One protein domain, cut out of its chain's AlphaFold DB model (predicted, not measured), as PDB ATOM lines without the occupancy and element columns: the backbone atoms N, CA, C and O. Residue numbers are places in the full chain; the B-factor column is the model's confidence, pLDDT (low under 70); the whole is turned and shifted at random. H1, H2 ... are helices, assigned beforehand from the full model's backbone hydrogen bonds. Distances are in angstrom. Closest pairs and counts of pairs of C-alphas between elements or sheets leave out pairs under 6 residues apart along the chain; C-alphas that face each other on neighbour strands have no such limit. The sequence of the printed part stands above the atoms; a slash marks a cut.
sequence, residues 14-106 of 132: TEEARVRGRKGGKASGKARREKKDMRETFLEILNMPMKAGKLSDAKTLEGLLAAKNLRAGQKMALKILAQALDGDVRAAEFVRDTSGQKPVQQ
ATOM      1  N   THR A  14     251.673 508.776 403.895       86.81
ATOM      2  CA  THR A  14     251.831 509.103 402.464       86.81
ATOM      3  C   THR A  14     253.256 509.558 402.133       86.81
ATOM      4  O   THR A  14     253.820 509.193 401.099       86.81
ATOM      5  N   GLU A  15     253.872 510.319 403.035       88.81
ATOM      6  CA  GLU A  15     255.238 510.810 402.884       88.81
ATOM      7  C   GLU A  15     256.272 509.689 403.063       88.81
ATOM      8  O   GLU A  15     257.157 509.516 402.219       88.81
ATOM      9  N   GLU A  16     256.113 508.843 404.085       86.69
ATOM     10  CA  GLU A  16     256.973 507.677 404.305       86.69
ATOM     11  C   GLU A  16     256.915 506.691 403.132       86.69
ATOM     12  O   GLU A  16     257.951 506.182 402.691       86.69
ATOM     13  N   ALA A  17     255.721 506.438 402.591       87.25
ATOM     14  CA  ALA A  17     255.524 505.598 401.417       87.25
ATOM     15  C   ALA A  17     256.253 506.172 400.193       87.25
ATOM     16  O   ALA A  17     256.938 505.433 399.478       87.25
ATOM     17  N   ARG A  18     256.192 507.494 399.984       87.31
ATOM     18  CA  ARG A  18     256.880 508.185 398.882       87.31
ATOM     19  C   ARG A  18     258.400 508.090 399.003       87.31
ATOM     20  O   ARG A  18     259.079 507.779 398.019       87.31
ATOM     21  N   VAL A  19     258.946 508.306 400.199       89.75
ATOM     22  CA  VAL A  19     260.390 508.201 400.470       89.75
ATOM     23  C   VAL A  19     260.877 506.765 400.271       89.75
ATOM     24  O   VAL A  19     261.875 506.539 399.575       89.75
ATOM     25  N   ARG A  20     260.152 505.779 400.813       88.31
ATOM     26  CA  ARG A  20     260.463 504.351 400.641       88.31
ATOM     27  C   ARG A  20     260.387 503.933 399.174       88.31
ATOM     28  O   ARG A  20     261.318 503.289 398.691       88.31
ATOM     29  N   GLY A  21     259.357 504.364 398.447       89.38
ATOM     30  CA  GLY A  21     259.204 504.112 397.013       89.38
ATOM     31  C   GLY A  21     260.368 504.672 396.194       89.38
ATOM     32  O   GLY A  21     260.967 503.957 395.389       89.38
ATOM     33  N   ARG A  22     260.785 505.917 396.463       90.50
ATOM     34  CA  ARG A  22     261.946 506.535 395.800       90.50
ATOM     35  C   ARG A  22     263.241 505.771 396.081       90.50
ATOM     36  O   ARG A  22     264.032 505.550 395.163       90.50
ATOM     37  N   LYS A  23     263.468 505.352 397.332       91.69
ATOM     38  CA  LYS A  23     264.645 504.558 397.722       91.69
ATOM     39  C   LYS A  23     264.646 503.190 397.035       91.69
ATOM     40  O   LYS A  23     265.667 502.801 396.469       91.69
ATOM     41  N   GLY A  24     263.500 502.509 397.012       89.69
ATOM     42  CA  GLY A  24     263.321 501.225 396.332       89.69
ATOM     43  C   GLY A  24     263.542 501.319 394.823       89.69
ATOM     44  O   GLY A  24     264.260 500.497 394.256       89.69
ATOM     45  N   GLY A  25     263.015 502.365 394.180       90.31
ATOM     46  CA  GLY A  25     263.215 502.626 392.753       90.31
ATOM     47  C   GLY A  25     264.683 502.867 392.397       90.31
ATOM     48  O   GLY A  25     265.195 502.266 391.453       90.31
ATOM     49  N   LYS A  26     265.401 503.676 393.191       91.38
ATOM     50  CA  LYS A  26     266.848 503.897 393.010       91.38
ATOM     51  C   LYS A  26     267.653 502.607 393.174       91.38
ATOM     52  O   LYS A  26     268.488 502.308 392.322       91.38
ATOM     53  N   ALA A  27     267.385 501.841 394.231       87.31
ATOM     54  CA  ALA A  27     268.067 500.573 394.491       87.31
ATOM     55  C   ALA A  27     267.814 499.555 393.367       87.31
ATOM     56  O   ALA A  27     268.753 498.972 392.830       87.31
ATOM     57  N   SER A  28     266.556 499.425 392.939       82.31
ATOM     58  CA  SER A  28     266.165 498.554 391.826       82.31
ATOM     59  C   SER A  28     266.829 498.978 390.517       82.31
ATOM     60  O   SER A  28     267.314 498.135 389.769       82.31
ATOM     61  N   GLY A  29     266.898 500.283 390.246       88.00
ATOM     62  CA  GLY A  29     267.588 500.823 389.077       88.00
ATOM     63  C   GLY A  29     269.088 500.526 389.083       88.00
ATOM     64  O   GLY A  29     269.639 500.181 388.040       88.00
ATOM     65  N   LYS A  30     269.747 500.613 390.246       87.31
ATOM     66  CA  LYS A  30     271.160 500.242 390.406       87.31
ATOM     67  C   LYS A  30     271.376 498.751 390.131       87.31
ATOM     68  O   LYS A  30     272.174 498.414 389.267       87.31
ATOM     69  N   ALA A  31     270.581 497.884 390.757       76.62
ATOM     70  CA  ALA A  31     270.666 496.438 390.554       76.62
ATOM     71  C   ALA A  31     270.382 496.026 389.096       76.62
ATOM     72  O   ALA A  31     271.017 495.121 388.561       76.62
ATOM     73  N   ARG A  32     269.431 496.692 388.422       80.88
ATOM     74  CA  ARG A  32     269.153 496.457 386.994       80.88
ATOM     75  C   ARG A  32     270.338 496.834 386.104       80.88
ATOM     76  O   ARG A  32     270.599 496.102 385.154       80.88
ATOM     77  N   ARG A  33     271.034 497.939 386.408       81.62
ATOM     78  CA  ARG A  33     272.259 498.353 385.704       81.62
ATOM     79  C   ARG A  33     273.389 497.353 385.928       81.62
ATOM     80  O   ARG A  33     273.881 496.805 384.958       81.62
ATOM     81  N   GLU A  34     273.667 496.984 387.176       77.25
ATOM     82  CA  GLU A  34     274.694 495.980 387.508       77.25
ATOM     83  C   GLU A  34     274.453 494.638 386.783       77.25
ATOM     84  O   GLU A  34     275.369 494.054 386.208       77.25
ATOM     85  N   LYS A  35     273.195 494.171 386.717       77.06
ATOM     86  CA  LYS A  35     272.819 492.965 385.952       77.06
ATOM     87  C   LYS A  35     272.944 493.126 384.436       77.06
ATOM     88  O   LYS A  35     273.041 492.125 383.728       77.06
ATOM     89  N   LYS A  36     272.812 494.343 383.908       78.81
ATOM     90  CA  LYS A  36     273.009 494.628 382.482       78.81
ATOM     91  C   LYS A  36     274.504 494.600 382.159       78.81
ATOM     92  O   LYS A  36     274.887 493.847 381.276       78.81
ATOM     93  N   ASP A  37     275.315 495.297 382.944       75.94
ATOM     94  CA  ASP A  37     276.769 495.365 382.766       75.94
ATOM     95  C   ASP A  37     277.407 493.967 382.833       75.94
ATOM     96  O   ASP A  37     278.271 493.614 382.030       75.94
ATOM     97  N   MET A  38     276.936 493.126 383.762       72.12
ATOM     98  CA  MET A  38     277.383 491.736 383.874       72.12
ATOM     99  C   MET A  38     277.003 490.910 382.639       72.12
ATOM    100  O   MET A  38     277.843 490.190 382.109       72.12
ATOM    101  N   ARG A  39     275.764 491.043 382.147       75.44
ATOM    102  CA  ARG A  39     275.304 490.378 380.916       75.44
ATOM    103  C   ARG A  39     276.153 490.752 379.709       75.44
ATOM    104  O   ARG A  39     276.596 489.865 378.991       75.44
ATOM    105  N   GLU A  40     276.382 492.046 379.512       74.69
ATOM    106  CA  GLU A  40     277.199 492.561 378.409       74.69
ATOM    107  C   GLU A  40     278.627 492.020 378.495       74.69
ATOM    108  O   GLU A  40     279.130 491.477 377.518       74.69
ATOM    109  N   THR A  41     279.218 492.013 379.692       71.44
ATOM    110  CA  THR A  41     280.552 491.438 379.924       71.44
ATOM    111  C   THR A  41     280.625 489.952 379.545       71.44
ATOM    112  O   THR A  41     281.562 489.532 378.872       71.44
ATOM    113  N   PHE A  42     279.653 489.136 379.966       69.00
ATOM    114  CA  PHE A  42     279.636 487.711 379.614       69.00
ATOM    115  C   PHE A  42     279.419 487.490 378.114       69.00
ATOM    116  O   PHE A  42     280.063 486.616 377.541       69.00
ATOM    117  N   LEU A  43     278.561 488.281 377.467       69.56
ATOM    118  CA  LEU A  43     278.349 488.207 376.020       69.56
ATOM    119  C   LEU A  43     279.602 488.604 375.234       69.56
ATOM    120  O   LEU A  43     279.936 487.938 374.262       69.56
ATOM    121  N   GLU A  44     280.312 489.652 375.650       68.44
ATOM    122  CA  GLU A  44     281.587 490.053 375.042       68.44
ATOM    123  C   GLU A  44     282.634 488.940 375.140       68.44
ATOM    124  O   GLU A  44     283.303 488.633 374.155       68.44
ATOM    125  N   ILE A  45     282.745 488.300 376.309       66.94
ATOM    126  CA  ILE A  45     283.667 487.180 376.521       66.94
ATOM    127  C   ILE A  45     283.269 485.973 375.655       66.94
ATOM    128  O   ILE A  45     284.137 485.361 375.040       66.94
ATOM    129  N   LEU A  46     281.976 485.643 375.573       64.56
ATOM    130  CA  LEU A  46     281.474 484.507 374.788       64.56
ATOM    131  C   LEU A  46     281.591 484.716 373.272       64.56
ATOM    132  O   LEU A  46     281.814 483.755 372.543       64.56
ATOM    133  N   ASN A  47     281.446 485.952 372.791       63.72
ATOM    134  CA  ASN A  47     281.572 486.291 371.369       63.72
ATOM    135  C   ASN A  47     283.030 486.482 370.922       63.72
ATOM    136  O   ASN A  47     283.282 486.730 369.740       63.72
ATOM    137  N   MET A  48     283.998 486.399 371.839       60.88
ATOM    138  CA  MET A  48     285.408 486.519 371.496       60.88
ATOM    139  C   MET A  48     285.826 485.333 370.610       60.88
ATOM    140  O   MET A  48     285.636 484.181 371.004       60.88
ATOM    141  N   PRO A  49     286.413 485.572 369.422       48.44
ATOM    142  CA  PRO A  49     286.834 484.493 368.542       48.44
ATOM    143  C   PRO A  49     287.960 483.696 369.204       48.44
ATOM    144  O   PRO A  49     289.098 484.155 369.312       48.44
ATOM    145  N   MET A  50     287.648 482.478 369.637       50.00
ATOM    146  CA  MET A  50     288.659 481.523 370.064       50.00
ATOM    147  C   MET A  50     289.326 480.920 368.828       50.00
ATOM    148  O   MET A  50     288.660 480.350 367.965       50.00
ATOM    149  N   LYS A  51     290.656 481.024 368.728       47.16
ATOM    150  CA  LYS A  51     291.399 480.212 367.756       47.16
ATOM    151  C   LYS A  51     291.245 478.742 368.145       47.16
ATOM    152  O   LYS A  51     291.345 478.417 369.327       47.16
ATOM    153  N   ALA A  52     291.026 477.872 367.161       37.81
ATOM    154  CA  ALA A  52     290.992 476.426 367.352       37.81
ATOM    155  C   ALA A  52     292.390 475.910 367.746       37.81
ATOM    156  O   ALA A  52     293.178 475.481 366.911       37.81
ATOM    157  N   GLY A  53     292.707 476.016 369.033       44.72
ATOM    158  CA  GLY A  53     293.753 475.275 369.724       44.72
ATOM    159  C   GLY A  53     293.081 474.303 370.687       44.72
ATOM    160  O   GLY A  53     291.958 474.545 371.136       44.72
ATOM    161  N   LYS A  54     293.726 473.169 370.969       36.75
ATOM    162  CA  LYS A  54     293.224 472.202 371.955       36.75
ATOM    163  C   LYS A  54     292.944 472.944 373.272       36.75
ATOM    164  O   LYS A  54     293.749 473.781 373.670       36.75
ATOM    165  N   LEU A  55     291.853 472.597 373.967       40.72
ATOM    166  CA  LEU A  55     291.483 473.148 375.289       40.72
ATOM    167  C   LEU A  55     292.632 473.121 376.327       40.72
ATOM    168  O   LEU A  55     292.570 473.810 377.336       40.72
ATOM    169  N   SER A  56     293.686 472.344 376.065       38.75
ATOM    170  CA  SER A  56     294.938 472.297 376.818       38.75
ATOM    171  C   SER A  56     295.781 473.578 376.770       38.75
ATOM    172  O   SER A  56     296.709 473.710 377.565       38.75
ATOM    173  N   ASP A  57     295.494 474.532 375.879       42.75
ATOM    174  CA  ASP A  57     296.136 475.851 375.891       42.75
ATOM    175  C   ASP A  57     295.497 476.751 376.965       42.75
ATOM    176  O   ASP A  57     294.979 477.829 376.687       42.75
ATOM    177  N   ALA A  58     295.594 476.341 378.234       46.56
ATOM    178  CA  ALA A  58     295.264 477.159 379.408       46.56
ATOM    179  C   ALA A  58     295.917 478.561 379.361       46.56
ATOM    180  O   ALA A  58     295.428 479.506 379.974       46.56
ATOM    181  N   LYS A  59     296.970 478.733 378.548       49.25
ATOM    182  CA  LYS A  59     297.721 479.975 378.340       49.25
ATOM    183  C   LYS A  59     296.911 481.140 377.766       49.25
ATOM    184  O   LYS A  59     297.258 482.285 378.055       49.25
ATOM    185  N   THR A  60     295.857 480.916 376.980       57.44
ATOM    186  CA  THR A  60     295.028 482.030 376.476       57.44
ATOM    187  C   THR A  60     294.113 482.577 377.563       57.44
ATOM    188  O   THR A  60     294.047 483.791 377.741       57.44
ATOM    189  N   LEU A  61     293.464 481.711 378.346       59.72
ATOM    190  CA  LEU A  61     292.567 482.145 379.418       59.72
ATOM    191  C   LEU A  61     293.331 482.612 380.666       59.72
ATOM    192  O   LEU A  61     292.980 483.642 381.237       59.72
ATOM    193  N   GLU A  62     294.409 481.922 381.050       59.06
ATOM    194  CA  GLU A  62     295.323 482.373 382.109       59.06
ATOM    195  C   GLU A  62     296.006 483.689 381.734       59.06
ATOM    196  O   GLU A  62     296.110 484.581 382.574       59.06
ATOM    197  N   GLY A  63     296.409 483.859 380.470       61.34
ATOM    198  CA  GLY A  63     296.976 485.110 379.964       61.34
ATOM    199  C   GLY A  63     295.981 486.273 380.018       61.34
ATOM    200  O   GLY A  63     296.346 487.379 380.424       61.34
ATOM    201  N   LEU A  64     294.708 486.021 379.692       61.75
ATOM    202  CA  LEU A  64     293.630 486.995 379.879       61.75
ATOM    203  C   LEU A  64     293.368 487.279 381.367       61.75
ATOM    204  O   LEU A  64     293.265 488.441 381.745       61.75
ATOM    205  N   LEU A  65     293.319 486.266 382.236       60.97
ATOM    206  CA  LEU A  65     293.154 486.433 383.690       60.97
ATOM    207  C   LEU A  65     294.303 487.233 384.327       60.97
ATOM    208  O   LEU A  65     294.074 488.030 385.244       60.97
ATOM    209  N   ALA A  66     295.524 487.049 383.822       59.34
ATOM    210  CA  ALA A  66     296.724 487.770 384.232       59.34
ATOM    211  C   ALA A  66     296.777 489.215 383.703       59.34
ATOM    212  O   ALA A  66     297.598 490.012 384.170       59.34
ATOM    213  N   ALA A  67     295.896 489.596 382.770       60.84
ATOM    214  CA  ALA A  67     295.843 490.955 382.253       60.84
ATOM    215  C   ALA A  67     295.493 491.951 383.374       60.84
ATOM    216  O   ALA A  67     294.441 491.892 384.024       60.84
ATOM    217  N   LYS A  68     296.394 492.916 383.601       53.56
ATOM    218  CA  LYS A  68     296.281 493.910 384.684       53.56
ATOM    219  C   LYS A  68     295.084 494.860 384.534       53.56
ATOM    220  O   LYS A  68     294.641 495.410 385.536       53.56
ATOM    221  N   ASN A  69     294.527 494.999 383.329       55.59
ATOM    222  CA  ASN A  69     293.494 495.992 383.005       55.59
ATOM    223  C   ASN A  69     292.047 495.486 383.135       55.59
ATOM    224  O   ASN A  69     291.115 496.206 382.782       55.59
ATOM    225  N   LEU A  70     291.832 494.267 383.635       62.00
ATOM    226  CA  LEU A  70     290.484 493.735 383.819       62.00
ATOM    227  C   LEU A  70     289.852 494.207 385.130       62.00
ATOM    228  O   LEU A  70     290.456 494.111 386.205       62.00
ATOM    229  N   ARG A  71     288.589 494.636 385.056       65.31
ATOM    230  CA  ARG A  71     287.752 494.908 386.235       65.31
ATOM    231  C   ARG A  71     287.408 493.601 386.960       65.31
ATOM    232  O   ARG A  71     287.402 492.526 386.363       65.31
ATOM    233  N   ALA A  72     287.063 493.693 388.245       66.38
ATOM    234  CA  ALA A  72     286.762 492.521 389.078       66.38
ATOM    235  C   ALA A  72     285.683 491.596 388.473       66.38
ATOM    236  O   ALA A  72     285.846 490.378 388.487       66.38
ATOM    237  N   GLY A  73     284.627 492.166 387.879       65.06
ATOM    238  CA  GLY A  73     283.567 491.394 387.214       65.06
ATOM    239  C   GLY A  73     284.051 490.614 385.987       65.06
ATOM    240  O   GLY A  73     283.670 489.463 385.807       65.06
ATOM    241  N   GLN A  74     284.960 491.192 385.198       66.88
ATOM    242  CA  GLN A  74     285.549 490.526 384.031       66.88
ATOM    243  C   GLN A  74     286.450 489.357 384.449       66.88
ATOM    244  O   GLN A  74     286.355 488.272 383.884       66.88
ATOM    245  N   LYS A  75     287.273 489.538 385.493       68.69
ATOM    246  CA  LYS A  75     288.104 488.451 386.042       68.69
ATOM    247  C   LYS A  75     287.261 487.301 386.587       68.69
ATOM    248  O   LYS A  75     287.594 486.139 386.385       68.69
ATOM    249  N   MET A  76     286.161 487.627 387.263       74.12
ATOM    250  CA  MET A  76     285.223 486.632 387.778       74.12
ATOM    251  C   MET A  76     284.560 485.850 386.642       74.12
ATOM    252  O   MET A  76     284.539 484.626 386.688       74.12
ATOM    253  N   ALA A  77     284.101 486.539 385.594       74.56
ATOM    254  CA  ALA A  77     283.510 485.909 384.418       74.56
ATOM    255  C   ALA A  77     284.482 484.950 383.710       74.56
ATOM    256  O   ALA A  77     284.109 483.817 383.416       74.56
ATOM    257  N   LEU A  78     285.742 485.360 383.514       75.88
ATOM    258  CA  LEU A  78     286.779 484.503 382.927       75.88
ATOM    259  C   LEU A  78     287.068 483.262 383.777       75.88
ATOM    260  O   LEU A  78     287.245 482.178 383.232       75.88
ATOM    261  N   LYS A  79     287.093 483.398 385.108       78.00
ATOM    262  CA  LYS A  79     287.326 482.262 386.007       78.00
ATOM    263  C   LYS A  79     286.174 481.257 385.970       78.00
ATOM    264  O   LYS A  79     286.427 480.059 385.933       78.00
ATOM    265  N   ILE A  80     284.931 481.733 385.947       81.06
ATOM    266  CA  ILE A  80     283.759 480.854 385.835       81.06
ATOM    267  C   ILE A  80     283.754 480.160 384.467       81.06
ATOM    268  O   ILE A  80     283.482 478.966 384.392       81.06
ATOM    269  N   LEU A  81     284.126 480.866 383.394       78.00
ATOM    270  CA  LEU A  81     284.288 480.252 382.076       78.00
ATOM    271  C   LEU A  81     285.375 479.166 382.083       78.00
ATOM    272  O   LEU A  81     285.160 478.104 381.511       78.00
ATOM    273  N   ALA A  82     286.501 479.397 382.768       78.25
ATOM    274  CA  ALA A  82     287.559 478.398 382.939       78.25
ATOM    275  C   ALA A  82     287.019 477.112 383.573       78.25
ATOM    276  O   ALA A  82     287.239 476.024 383.056       78.25
ATOM    277  N   GLN A  83     286.272 477.256 384.670       80.69
ATOM    278  CA  GLN A  83     285.669 476.131 385.385       80.69
ATOM    279  C   GLN A  83     284.645 475.394 384.517       80.69
ATOM    280  O   GLN A  83     284.623 474.168 384.505       80.69
ATOM    281  N   ALA A  84     283.838 476.126 383.746       81.44
ATOM    282  CA  ALA A  84     282.881 475.535 382.815       81.44
ATOM    283  C   ALA A  84     283.572 474.712 381.713       81.44
ATOM    284  O   ALA A  84     283.106 473.626 381.376       81.44
ATOM    285  N   LEU A  85     284.692 475.207 381.173       78.44
ATOM    286  CA  LEU A  85     285.497 474.498 380.170       78.44
ATOM    287  C   LEU A  85     286.187 473.250 380.738       78.44
ATOM    288  O   LEU A  85     286.350 472.274 380.013       78.44
ATOM    289  N   ASP A  86     286.541 473.266 382.024       79.81
ATOM    290  CA  ASP A  86     287.110 472.120 382.750       79.81
ATOM    291  C   ASP A  86     286.048 471.071 383.152       79.81
ATOM    292  O   ASP A  86     286.351 470.052 383.768       79.81
ATOM    293  N   GLY A  87     284.781 471.297 382.784       75.44
ATOM    294  CA  GLY A  87     283.682 470.351 382.986       75.44
ATOM    295  C   GLY A  87     282.796 470.626 384.204       75.44
ATOM    296  O   GLY A  87     281.934 469.801 384.516       75.44
ATOM    297  N   ASP A  88     282.939 471.768 384.885       84.62
ATOM    298  CA  ASP A  88     282.002 472.169 385.941       84.62
ATOM    299  C   ASP A  88     280.649 472.583 385.333       84.62
ATOM    300  O   ASP A  88     280.453 473.692 384.825       84.62
ATOM    301  N   VAL A  89     279.682 471.670 385.428       84.62
ATOM    302  CA  VAL A  89     278.316 471.849 384.924       84.62
ATOM    303  C   VAL A  89     277.618 473.047 385.576       84.62
ATOM    304  O   VAL A  89     276.901 473.772 384.891       84.62
ATOM    305  N   ARG A  90     277.855 473.321 386.868       82.31
ATOM    306  CA  ARG A  90     277.232 474.467 387.557       82.31
ATOM    307  C   ARG A  90     277.803 475.785 387.061       82.31
ATOM    308  O   ARG A  90     277.070 476.764 386.932       82.31
ATOM    309  N   ALA A  91     279.101 475.824 386.775       80.75
ATOM    310  CA  ALA A  91     279.726 476.989 386.163       80.75
ATOM    311  C   ALA A  91     279.185 477.221 384.743       80.75
ATOM    312  O   ALA A  91     278.863 478.355 384.387       80.75
ATOM    313  N   ALA A  92     278.997 476.154 383.958       78.69
ATOM    314  CA  ALA A  92     278.388 476.233 382.632       78.69
ATOM    315  C   ALA A  92     276.934 476.742 382.689       78.69
ATOM    316  O   ALA A  92     276.563 477.644 381.933       78.69
ATOM    317  N   GLU A  93     276.128 476.235 383.628       82.25
ATOM    318  CA  GLU A  93     274.771 476.722 383.903       82.25
ATOM    319  C   GLU A  93     274.771 478.199 384.302       82.25
ATOM    320  O   GLU A  93     273.990 478.984 383.767       82.25
ATOM    321  N   PHE A  94     275.691 478.612 385.178       82.12
ATOM    322  CA  PHE A  94     275.807 480.002 385.608       82.12
ATOM    323  C   PHE A  94     276.141 480.944 384.445       82.12
ATOM    324  O   PHE A  94     275.531 482.010 384.330       82.12
ATOM    325  N   VAL A  95     277.084 480.574 383.571       80.06
ATOM    326  CA  VAL A  95     277.445 481.366 382.377       80.06
ATOM    327  C   VAL A  95     276.259 481.461 381.418       80.06
ATOM    328  O   VAL A  95     275.937 482.549 380.929       80.06
ATOM    329  N   ARG A  96     275.561 480.348 381.183       76.75
ATOM    330  CA  ARG A  96     274.362 480.289 380.338       76.75
ATOM    331  C   ARG A  96     273.255 481.201 380.875       76.75
ATOM    332  O   ARG A  96     272.784 482.091 380.168       76.75
ATOM    333  N   ASP A  97     272.901 481.047 382.145       79.06
ATOM    334  CA  ASP A  97     271.802 481.785 382.769       79.06
ATOM    335  C   ASP A  97     272.131 483.278 382.905       79.06
ATOM    336  O   ASP A  97     271.264 484.139 382.719       79.06
ATOM    337  N   THR A  98     273.402 483.596 383.172       77.31
ATOM    338  CA  THR A  98     273.879 484.976 383.282       77.31
ATOM    339  C   THR A  98     273.994 485.659 381.926       77.31
ATOM    340  O   THR A  98     273.710 486.849 381.855       77.31
ATOM    341  N   SER A  99     274.335 484.948 380.847       68.44
ATOM    342  CA  SER A  99     274.333 485.499 379.478       68.44
ATOM    343  C   SER A  99     272.920 485.720 378.919       68.44
ATOM    344  O   SER A  99     272.747 486.387 377.901       68.44
ATOM    345  N   GLY A 100     271.890 485.230 379.619       67.44
ATOM    346  CA  GLY A 100     270.490 485.373 379.225       67.44
ATOM    347  C   GLY A 100     269.992 484.266 378.298       67.44
ATOM    348  O   GLY A 100     268.856 484.349 377.828       67.44
ATOM    349  N   GLN A 101     270.790 483.220 378.067       60.38
ATOM    350  CA  GLN A 101     270.334 482.024 377.373       60.38
ATOM    351  C   GLN A 101     269.510 481.171 378.346       60.38
ATOM    352  O   GLN A 101     270.003 480.727 379.377       60.38
ATOM    353  N   LYS A 102     268.226 480.956 378.048       58.00
ATOM    354  CA  LYS A 102     267.346 480.094 378.849       58.00
ATOM    355  C   LYS A 102     266.776 478.982 377.971       58.00
ATOM    356  O   LYS A 102     265.840 479.256 377.219       58.00
ATOM    357  N   PRO A 103     267.279 477.738 378.063       55.12
ATOM    358  CA  PRO A 103     266.550 476.594 377.553       55.12
ATOM    359  C   PRO A 103     265.354 476.391 378.486       55.12
ATOM    360  O   PRO A 103     265.507 475.965 379.624       55.12
ATOM    361  N   VAL A 104     264.174 476.767 377.997       48.34
ATOM    362  CA  VAL A 104     262.866 476.665 378.659       48.34
ATOM    363  C   VAL A 104     262.747 477.484 379.956       48.34
ATOM    364  O   VAL A 104     263.100 477.060 381.053       48.34
ATOM    365  N   GLN A 105     262.163 478.683 379.854       48.06
ATOM    366  CA  GLN A 105     261.571 479.333 381.026       48.06
ATOM    367  C   GLN A 105     260.387 478.480 381.493       48.06
ATOM    368  O   GLN A 105     259.278 478.648 380.992       48.06
ATOM    369  N   GLN A 106     260.583 477.595 382.473       48.56
ATOM    370  CA  GLN A 106     259.466 477.232 383.337       48.56
ATOM    371  C   GLN A 106     259.122 478.485 384.140       48.56
ATOM    372  O   GLN A 106     259.759 478.807 385.141       48.56
TER     373      GLN A 106
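This is residues 14 to 106 of the 132 residues of an uncharacterized protein of Atopobium rimae ATCC 49626 (UniProt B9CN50). One long helix, H1, sticks out with residues 14 to 33 as a free arm from a small body of crossed helices. H3 is the middle of that body; H2, H4 and the last part of H1 pack on it. The printed part has 93 residues and four named helices, H1 to H4 in chain order: all helix. It is loose, radius of gyration of the C-alphas 17.8 A, spanning 63 by 38 by 20 A.

Find C-alpha 14 at (251.831, 509.103, 402.464); from there H1 runs 47.4 A to residue 46. H2, residues 58 to 65, spans 10.4 A, and H3, residues 72 to 85, 20.1 A. H4, residues 89 to 99, spans 15.2 A to C-alpha 99 at (274.333, 485.499, 379.478).

H1 touches H3 with residues 38 to 45 alone, closest C-alphas Phe 42 and Ala 77, 6.4 A, at a steep tilt of 51 degrees. H2 and H3 form a hairpin. H2 and H4 are apart. In these four helices every O i to N i+4 pair is within hydrogen-bond range.

The printed part has no cut. H1 to H2 is a long link. Confidence is under 70 at residues 42 to 75 and 99 to 106.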